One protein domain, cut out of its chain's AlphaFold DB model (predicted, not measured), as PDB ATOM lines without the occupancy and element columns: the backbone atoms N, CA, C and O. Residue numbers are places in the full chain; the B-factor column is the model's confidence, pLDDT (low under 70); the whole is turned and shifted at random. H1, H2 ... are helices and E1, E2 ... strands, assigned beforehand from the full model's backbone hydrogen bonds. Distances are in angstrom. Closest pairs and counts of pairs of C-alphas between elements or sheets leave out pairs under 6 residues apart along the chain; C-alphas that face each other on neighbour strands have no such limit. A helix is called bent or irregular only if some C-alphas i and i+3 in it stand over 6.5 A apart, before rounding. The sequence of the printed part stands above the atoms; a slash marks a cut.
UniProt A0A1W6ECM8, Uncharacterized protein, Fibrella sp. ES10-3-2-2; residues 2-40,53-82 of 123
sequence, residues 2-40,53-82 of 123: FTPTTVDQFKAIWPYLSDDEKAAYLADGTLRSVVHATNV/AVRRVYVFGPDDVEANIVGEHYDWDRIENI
ATOM      1  N   PHE A   2      51.047   9.535  19.350       74.38
ATOM      2  CA  PHE A   2      52.184  10.464  19.409       74.38
ATOM      3  C   PHE A   2      53.283   9.815  20.257       74.38
ATOM      4  O   PHE A   2      52.947   9.188  21.253       74.38
ATOM      5  N   THR A   3      54.556   9.930  19.873       80.81
ATOM      6  CA  THR A   3      55.675   9.300  20.596       80.81
ATOM      7  C   THR A   3      56.528  10.396  21.231       80.81
ATOM      8  O   THR A   3      57.346  11.005  20.535       80.81
ATOM      9  N   PRO A   4      56.327  10.709  22.523       83.25
ATOM     10  CA  PRO A   4      57.138  11.697  23.220       83.25
ATOM     11  C   PRO A   4      58.573  11.188  23.336       83.25
ATOM     12  O   PRO A   4      58.813  10.008  23.569       83.25
ATOM     13  N   THR A   5      59.532  12.093  23.198       88.62
ATOM     14  CA  THR A   5      60.972  11.786  23.265       88.62
ATOM     15  C   THR A   5      61.681  12.552  24.379       88.62
ATOM     16  O   THR A   5      62.875  12.372  24.596       88.62
ATOM     17  N   THR A   6      60.953  13.410  25.098       92.00
ATOM     18  CA  THR A   6      61.477  14.251  26.179       92.00
ATOM     19  C   THR A   6      60.549  14.216  27.388       92.00
ATOM     20  O   THR A   6      59.342  13.995  27.252       92.00
ATOM     21  N   VAL A   7      61.111  14.495  28.569       93.56
ATOM     22  CA  VAL A   7      60.351  14.615  29.823       93.56
ATOM     23  C   VAL A   7      59.243  15.664  29.692       93.56
ATOM     24  O   VAL A   7      58.110  15.406  30.084       93.56
ATOM     25  N   ASP A   8      59.547  16.827  29.109       94.19
ATOM     26  CA  ASP A   8      58.592  17.934  28.989       94.19
ATOM     27  C   ASP A   8      57.409  17.584  28.082       94.19
ATOM     28  O   ASP A   8      56.265  17.911  28.399       94.19
ATOM     29  N   GLN A   9      57.655  16.854  26.987       94.44
ATOM     30  CA  GLN A   9      56.576  16.340  26.143       94.44
ATOM     31  C   GLN A   9      55.703  15.345  26.907       94.44
ATOM     32  O   GLN A   9      54.481  15.431  26.813       94.44
ATOM     33  N   PHE A  10      56.307  14.438  27.685       94.44
ATOM     34  CA  PHE A  10      55.545  13.514  28.524       94.44
ATOM     35  C   PHE A  10      54.701  14.255  29.558       94.44
ATOM     36  O   PHE A  10      53.506  13.998  29.634       94.44
ATOM     37  N   LYS A  11      55.275  15.215  30.291       94.31
ATOM     38  CA  LYS A  11      54.542  16.045  31.263       94.31
ATOM     39  C   LYS A  11      53.368  16.788  30.628       94.31
ATOM     40  O   LYS A  11      52.301  16.854  31.227       94.31
ATOM     41  N   ALA A  12      53.551  17.324  29.420       94.12
ATOM     42  CA  ALA A  12      52.506  18.056  28.712       94.12
ATOM     43  C   ALA A  12      51.319  17.166  28.316       94.12
ATOM     44  O   ALA A  12      50.175  17.612  28.384       94.12
ATOM     45  N   ILE A  13      51.573  15.917  27.912       93.38
ATOM     46  CA  ILE A  13      50.503  15.003  27.490       93.38
ATOM     47  C   ILE A  13      49.950  14.143  28.628       93.38
ATOM     48  O   ILE A  13      48.849  13.618  28.497       93.38
ATOM     49  N   TRP A  14      50.689  13.997  29.733       93.38
ATOM     50  CA  TRP A  14      50.374  13.086  30.835       93.38
ATOM     51  C   TRP A  14      48.926  13.177  31.337       93.38
ATOM     52  O   TRP A  14      48.288  12.128  31.458       93.38
ATOM     53  N   PRO A  15      48.356  14.380  31.573       92.88
ATOM     54  CA  PRO A  15      46.983  14.510  32.063       92.88
ATOM     55  C   PRO A  15      45.917  14.018  31.074       92.88
ATOM     56  O   PRO A  15      44.769  13.827  31.464       92.88
ATOM     57  N   TYR A  16      46.282  13.841  29.801       93.56
ATOM     58  CA  TYR A  16      45.384  13.443  28.717       93.56
ATOM     59  C   TYR A  16      45.536  11.973  28.319       93.56
ATOM     60  O   TYR A  16      44.743  11.488  27.515       93.56
ATOM     61  N   LEU A  17      46.536  11.269  28.859       92.69
ATOM     62  CA  LEU A  17      46.729   9.848  28.599       92.69
ATOM     63  C   LEU A  17      45.704   9.019  29.373       92.69
ATOM     64  O   LEU A  17      45.540   9.168  30.590       92.69
ATOM     65  N   SER A  18      45.070   8.089  28.669       93.94
ATOM     66  CA  SER A  18      44.291   7.014  29.278       93.94
ATOM     67  C   SER A  18      45.192   6.025  30.028       93.94
ATOM     68  O   SER A  18      46.409   5.978  29.825       93.94
ATOM     69  N   ASP A  19      44.603   5.207  30.900       92.38
ATOM     70  CA  ASP A  19      45.368   4.210  31.656       92.38
ATOM     71  C   ASP A  19      45.950   3.110  30.754       92.38
ATOM     72  O   ASP A  19      47.061   2.645  31.009       92.38
ATOM     73  N   ASP A  20      45.275   2.779  29.648       94.75
ATOM     74  CA  ASP A  20      45.783   1.845  28.637       94.75
ATOM     75  C   ASP A  20      47.025   2.401  27.921       94.75
ATOM     76  O   ASP A  20      47.997   1.679  27.695       94.75
ATOM     77  N   GLU A  21      47.043   3.700  27.607       93.75
ATOM     78  CA  GLU A  21      48.210   4.344  26.993       93.75
ATOM     79  C   GLU A  21      49.386   4.431  27.971       93.75
ATOM     80  O   GLU A  21      50.525   4.166  27.587       93.75
ATOM     81  N   LYS A  22      49.128   4.740  29.250       93.12
ATOM     82  CA  LYS A  22      50.162   4.694  30.299       93.12
ATOM     83  C   LYS A  22      50.729   3.281  30.446       93.12
ATOM     84  O   LYS A  22      51.945   3.124  30.529       93.12
ATOM     85  N   ALA A  23      49.872   2.260  30.451       93.31
ATOM     86  CA  ALA A  23      50.290   0.863  30.531       93.31
ATOM     87  C   ALA A  23      51.140   0.443  29.323       93.31
ATOM     88  O   ALA A  23      52.136  -0.258  29.504       93.31
ATOM     89  N   ALA A  24      50.811   0.916  28.117       94.06
ATOM     90  CA  ALA A  24      51.610   0.666  26.920       94.06
ATOM     91  C   ALA A  24      53.040   1.224  27.053       94.06
ATOM     92  O   ALA A  24      53.993   0.484  26.813       94.06
ATOM     93  N   TYR A  25      53.197   2.463  27.537       93.69
ATOM     94  CA  TYR A  25      54.520   3.068  27.771       93.69
ATOM     95  C   TYR A  25      55.331   2.396  28.891       93.69
ATOM     96  O   TYR A  25      56.553   2.524  28.942       93.69
ATOM     97  N   LEU A  26      54.672   1.713  29.830       93.62
ATOM     98  CA  LEU A  26      55.360   0.902  30.840       93.62
ATOM     99  C   LEU A  26      55.789  -0.448  30.265       93.62
ATOM    100  O   LEU A  26      56.871  -0.937  30.584       93.62
ATOM    101  N   ALA A  27      54.944  -1.052  29.428       94.25
ATOM    102  CA  ALA A  27      55.206  -2.346  28.812       94.25
ATOM    103  C   ALA A  27      56.337  -2.284  27.776       94.25
ATOM    104  O   ALA A  27      57.110  -3.235  27.667       94.25
ATOM    105  N   ASP A  28      56.454  -1.178  27.037       92.75
ATOM    106  CA  ASP A  28      57.532  -0.963  26.064       92.75
ATOM    107  C   ASP A  28      58.834  -0.417  26.685       92.75
ATOM    108  O   ASP A  28      59.863  -0.352  26.010       92.75
ATOM    109  N   GLY A  29      58.812  -0.075  27.979       90.44
ATOM    110  CA  GLY A  29      59.967   0.410  28.735       90.44
ATOM    111  C   GLY A  29      60.300   1.890  28.531       90.44
ATOM    112  O   GLY A  29      61.304   2.357  29.076       90.44
ATOM    113  N   THR A  30      59.479   2.643  27.794       93.12
ATOM    114  CA  THR A  30      59.632   4.099  27.641       93.12
ATOM    115  C   THR A  30      59.541   4.799  28.993       93.12
ATOM    116  O   THR A  30      60.310   5.717  29.283       93.12
ATOM    117  N   LEU A  31      58.621   4.345  29.843       94.06
ATOM    118  CA  LEU A  31      58.466   4.796  31.217       94.06
ATOM    119  C   LEU A  31      58.780   3.677  32.195       94.06
ATOM    120  O   LEU A  31      58.583   2.493  31.929       94.06
ATOM    121  N   ARG A  32      59.202   4.079  33.390       94.31
ATOM    122  CA  ARG A  32      59.375   3.174  34.525       94.31
ATOM    123  C   ARG A  32      58.449   3.589  35.651       94.31
ATOM    124  O   ARG A  32      58.279   4.778  35.919       94.31
ATOM    125  N   SER A  33      57.871   2.600  36.326       93.94
ATOM    126  CA  SER A  33      57.176   2.818  37.590       93.94
ATOM    127  C   SER A  33      58.171   2.636  38.729       93.94
ATOM    128  O   SER A  33      58.748   1.560  38.885       93.94
ATOM    129  N   VAL A  34      58.387   3.695  39.502       93.19
ATOM    130  CA  VAL A  34      59.377   3.733  40.584       93.19
ATOM    131  C   VAL A  34      58.676   4.102  41.886       93.19
ATOM    132  O   VAL A  34      57.679   4.827  41.897       93.19
ATOM    133  N   VAL A  35      59.177   3.578  43.002       91.75
ATOM    134  CA  VAL A  35      58.749   3.998  44.338       91.75
ATOM    135  C   VAL A  35      59.653   5.142  44.775       91.75
ATOM    136  O   VAL A  35      60.850   4.948  44.961       91.75
ATOM    137  N   HIS A  36      59.080   6.331  44.927       89.88
ATOM    138  CA  HIS A  36      59.752   7.454  45.568       89.88
ATOM    139  C   HIS A  36      59.541   7.363  47.070       89.88
ATOM    140  O   HIS A  36      58.411   7.210  47.530       89.88
ATOM    141  N   ALA A  37      60.630   7.488  47.822       87.75
ATOM    142  CA  ALA A  37      60.614   7.571  49.271       87.75
ATOM    143  C   ALA A  37      61.326   8.853  49.699       87.75
ATOM    144  O   ALA A  37      62.388   9.183  49.174       87.75
ATOM    145  N   THR A  38      60.744   9.564  50.656       84.50
ATOM    146  CA  THR A  38      61.393  10.675  51.349       84.50
ATOM    147  C   THR A  38      61.367  10.405  52.842       84.50
ATOM    148  O   THR A  38      60.356   9.955  53.386       84.50
ATOM    149  N   ASN A  39      62.490  10.651  53.505       80.00
ATOM    150  CA  ASN A  39      62.620  10.602  54.950       80.00
ATOM    151  C   ASN A  39      63.035  11.984  55.455       80.00
ATOM    152  O   ASN A  39      64.058  12.531  55.055       80.00
ATOM    153  N   VAL A  40      62.243  12.543  56.366       75.62
ATOM    154  CA  VAL A  40      62.626  13.747  57.106       75.62
ATOM    155  C   VAL A  40      62.959  13.301  58.517       75.62
ATOM    156  O   VAL A  40      62.113  12.750  59.225       75.62
ATOM    157  N   ALA A  53      57.554   9.360  53.921       87.31
ATOM    158  CA  ALA A  53      56.480   9.282  52.958       87.31
ATOM    159  C   ALA A  53      56.958   8.477  51.757       87.31
ATOM    160  O   ALA A  53      58.104   8.617  51.320       87.31
ATOM    161  N   VAL A  54      56.081   7.631  51.229       92.00
ATOM    162  CA  VAL A  54      56.323   6.880  49.998       92.00
ATOM    163  C   VAL A  54      55.197   7.122  49.008       92.00
ATOM    164  O   VAL A  54      54.037   7.254  49.387       92.00
ATOM    165  N   ARG A  55      55.525   7.188  47.723       93.00
ATOM    166  CA  ARG A  55      54.536   7.213  46.643       93.00
ATOM    167  C   ARG A  55      55.058   6.457  45.438       93.00
ATOM    168  O   ARG A  55      56.266   6.291  45.260       93.00
ATOM    169  N   ARG A  56      54.147   6.035  44.568       93.12
ATOM    170  CA  ARG A  56      54.511   5.484  43.263       93.12
ATOM    171  C   ARG A  56      54.464   6.586  42.212       93.12
ATOM    172  O   ARG A  56      53.458   7.284  42.099       93.12
ATOM    173  N   VAL A  57      55.537   6.713  41.441       94.88
ATOM    174  CA  VAL A  57      55.672   7.695  40.361       94.88
ATOM    175  C   VAL A  57      56.021   7.026  39.038       94.88
ATOM    176  O   VAL A  57      56.460   5.871  38.995       94.88
ATOM    177  N   TYR A  58      55.845   7.785  37.966       95.19
ATOM    178  CA  TYR A  58      56.261   7.440  36.618       95.19
ATOM    179  C   TYR A  58      57.432   8.322  36.201       95.19
ATOM    180  O   TYR A  58      57.368   9.547  36.335       95.19
ATOM    181  N   VAL A  59      58.498   7.697  35.706       95.88
ATOM    182  CA  VAL A  59      59.763   8.367  35.384       95.88
ATOM    183  C   VAL A  59      60.133   8.127  33.926       95.88
ATOM    184  O   VAL A  59      60.119   6.982  33.462       95.88
ATOM    185  N   PHE A  60      60.505   9.204  33.230       94.81
ATOM    186  CA  PHE A  60      61.099   9.168  31.894       94.81
ATOM    187  C   PHE A  60      62.583   9.553  31.973       94.81
ATOM    188  O   PHE A  60      62.909  10.709  32.228       94.81
ATOM    189  N   GLY A  61      63.487   8.597  31.747       89.56
ATOM    190  CA  GLY A  61      64.935   8.788  31.933       89.56
ATOM    191  C   GLY A  61      65.438   8.296  33.300       89.56
ATOM    192  O   GLY A  61      64.777   7.450  33.906       89.56
ATOM    193  N   PRO A  62      66.618   8.753  33.771       89.69
ATOM    194  CA  PRO A  62      67.183   8.390  35.078       89.69
ATOM    195  C   PRO A  62      66.245   8.711  36.254       89.69
ATOM    196  O   PRO A  62      65.549   9.725  36.222       89.69
ATOM    197  N   ASP A  63      66.205   7.845  37.267       86.25
ATOM    198  CA  ASP A  63      65.314   7.937  38.441       86.25
ATOM    199  C   ASP A  63      65.912   8.700  39.627       86.25
ATOM    200  O   ASP A  63      65.186   9.070  40.545       86.25
ATOM    201  N   ASP A  64      67.202   9.009  39.582       81.94
ATOM    202  CA  ASP A  64      67.905   9.859  40.543       81.94
ATOM    203  C   ASP A  64      67.676  11.365  40.311       81.94
ATOM    204  O   ASP A  64      68.118  12.196  41.105       81.94
ATOM    205  N   VAL A  65      66.957  11.737  39.246       87.75
ATOM    206  CA  VAL A  65      66.668  13.127  38.875       87.75
ATOM    207  C   VAL A  65      65.177  13.416  39.031       87.75
ATOM    208  O   VAL A  65      64.360  13.017  38.205       87.75
ATOM    209  N   GLU A  66      64.810  14.194  40.052       85.69
ATOM    210  CA  GLU A  66      63.409  14.536  40.349       85.69
ATOM    211  C   GLU A  66      62.685  15.210  39.170       85.69
ATOM    212  O   GLU A  66      61.499  14.974  38.934       85.69
ATOM    213  N   ALA A  67      63.409  15.991  38.362       90.88
ATOM    214  CA  ALA A  67      62.851  16.636  37.177       90.88
ATOM    215  C   ALA A  67      62.293  15.636  36.145       90.88
ATOM    216  O   ALA A  67      61.423  16.035  35.373       90.88
ATOM    217  N   ASN A  68      62.723  14.369  36.159       94.19
ATOM    218  CA  ASN A  68      62.295  13.315  35.229       94.19
ATOM    219  C   ASN A  68      60.967  12.640  35.607       94.19
ATOM    220  O   ASN A  68      60.464  11.809  34.845       94.19
ATOM    221  N   ILE A  69      60.381  12.975  36.760       94.69
ATOM    222  CA  ILE A  69      59.048  12.497  37.139       94.69
ATOM    223  C   ILE A  69      58.011  13.151  36.225       94.69
ATOM    224  O   ILE A  69      57.921  14.378  36.155       94.69
ATOM    225  N   VAL A  70      57.206  12.336  35.544       95.00
ATOM    226  CA  VAL A  70      56.162  12.810  34.618       95.00
ATOM    227  C   VAL A  70      54.761  12.731  35.217       95.00
ATOM    228  O   VAL A  70      53.869  13.444  34.767       95.00
ATOM    229  N   GLY A  71      54.575  11.912  36.254       92.00
ATOM    230  CA  GLY A  71      53.299  11.786  36.941       92.00
ATOM    231  C   GLY A  71      53.348  10.912  38.187       92.00
ATOM    232  O   GLY A  71      54.301  10.171  38.427       92.00
ATOM    233  N   GLU A  72      52.279  11.001  38.969       91.44
ATOM    234  CA  GLU A  72      52.084  10.277  40.223       91.44
ATOM    235  C   GLU A  72      50.950   9.265  40.043       91.44
ATOM    236  O   GLU A  72      49.976   9.540  39.340       91.44
ATOM    237  N   HIS A  73      51.093   8.078  40.633       84.88
ATOM    238  CA  HIS A  73      50.067   7.030  40.576       84.88
ATOM    239  C   HIS A  73      49.186   7.006  41.825       84.88
ATOM    240  O   HIS A  73      47.990   6.753  41.742       84.88
ATOM    241  N   TYR A  74      49.787   7.280  42.979       84.62
ATOM    242  CA  TYR A  74      49.103   7.388  44.260       84.62
ATOM    243  C   TYR A  74      49.595   8.631  44.988       84.62
ATOM    244  O   TYR A  74      50.741   9.050  44.790       84.62
ATOM    245  N   ASP A  75      48.746   9.152  45.870       88.62
ATOM    246  CA  ASP A  75      49.160  10.125  46.870       88.62
ATOM    247  C   ASP A  75      50.265   9.550  47.768       88.62
ATOM    248  O   ASP A  75      50.520   8.343  47.819       88.62
ATOM    249  N   TRP A  76      50.925  10.443  48.501       89.50
ATOM    250  CA  TRP A  76      51.886  10.055  49.523       89.50
ATOM    251  C   TRP A  76      51.216   9.235  50.625       89.50
ATOM    252  O   TRP A  76      50.383   9.756  51.368       89.50
ATOM    253  N   ASP A  77      51.664   7.995  50.786       90.56
ATOM    254  CA  ASP A  77      51.430   7.229  52.001       90.56
ATOM    255  C   ASP A  77      52.434   7.675  53.067       90.56
ATOM    256  O   ASP A  77      53.634   7.787  52.794       90.56
ATOM    257  N   ARG A  78      51.941   7.999  54.264       89.81
ATOM    258  CA  ARG A  78      52.722   8.650  55.324       89.81
ATOM    259  C   ARG A  78      52.850   7.741  56.529       89.81
ATOM    260  O   ARG A  78      51.858   7.302  57.101       89.81
ATOM    261  N   ILE A  79      54.089   7.557  56.966       86.62
ATOM    262  CA  ILE A  79      54.423   6.875  58.209       86.62
ATOM    263  C   ILE A  79      54.873   7.938  59.205       86.62
ATOM    264  O   ILE A  79      55.926   8.566  59.055       86.62
ATOM    265  N   GLU A  80      54.040   8.137  60.218       86.44
ATOM    266  CA  GLU A  80      54.285   9.038  61.338       86.44
ATOM    267  C   GLU A  80      54.791   8.243  62.549       86.44
ATOM    268  O   GLU A  80      54.518   7.048  62.673       86.44
ATOM    269  N   ASN A  81      55.484   8.918  63.468       83.56
ATOM    270  CA  ASN A  81      55.970   8.335  64.725       83.56
ATOM    271  C   ASN A  81      56.867   7.098  64.524       83.56
ATOM    272  O   ASN A  81      56.711   6.094  65.219       83.56
ATOM    273  N   ILE A  82      57.805   7.162  63.569       85.81
ATOM    274  CA  ILE A  82      58.799   6.095  63.384       85.81
ATOM    275  C   ILE A  82      59.580   5.915  64.689       85.81
ATOM    276  O   ILE A  82      60.048   6.897  65.267       85.81
TER     277      ILE A  82
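Overview. This is residues 2 to 40 and 53 to 82 of the 123 residues of an uncharacterized protein of Fibrella sp. ES10-3-2-2 (UniProt A0A1W6ECM8). Look for a long antiparallel ribbon of E1 and E2 running along the model's length, with helices H1 and H2 at one end of it. On the side of E2 away from E1, short E3 pairs near the helices and short E4 near the other end. The printed part has 69 residues, of mixed class, helices and strands, with two named helices, H1 and H2, followed along the chain by four named strands; in the branched, strongly twisted sheet E2 has three antiparallel neighbours, with E1 on one side of it and both E3 and E4 on the other side. It is only just compact, close to loose, with a radius of gyration of the C-alphas of 13.0 A, and spans 45 by 23 by 20 A.

Arrangement. Begin at H1, residues 7 to 16, which touches E3, residues 69 to 72; their closest C-alphas, of Lys 11 and Val 70, are 4.9 A apart. H2, residues 19 to 27, only grazes the sheet, with its residues 22 to 26. H1 and H2 are only just apart, at 8.4 A. E1, residues 32 to 40, is antiparallel to E2, residues 53 to 59; find N 34 and O 57 within hydrogen-bond range at 3.0 A. E2 and E3 form a hairpin, with N 58 and O 71 at 2.9 A. E4, residues 77 to 79, is also antiparallel to E2, with N 54 and O 77 at 2.9 A. Every O i to N i+4 pair is within hydrogen-bond range in H2, and 4 of 6 are in H1.

Along the chain. Find C-alpha 7 at (60.351, 14.615, 29.823), where H1 begins; it is 15.1 A long and irregular, with C-alphas 12 and 15 at 7.4 A. H2 is 12.2 A long, E1 25.1 A and E2 17.9 A. After the short E3, E4 ends at C-alpha 79, (54.423, 6.875, 58.209).

Size, cuts and confidence. The C-alphas of Phe 2 and Asn 81 are farthest apart, at 45.5 A. Residues 41 to 52 are not printed, and C-alphas 40 and 53 are 8.7 A apart across this cut. Of the links printed whole, none is long. No printed residue has a pLDDT under 70.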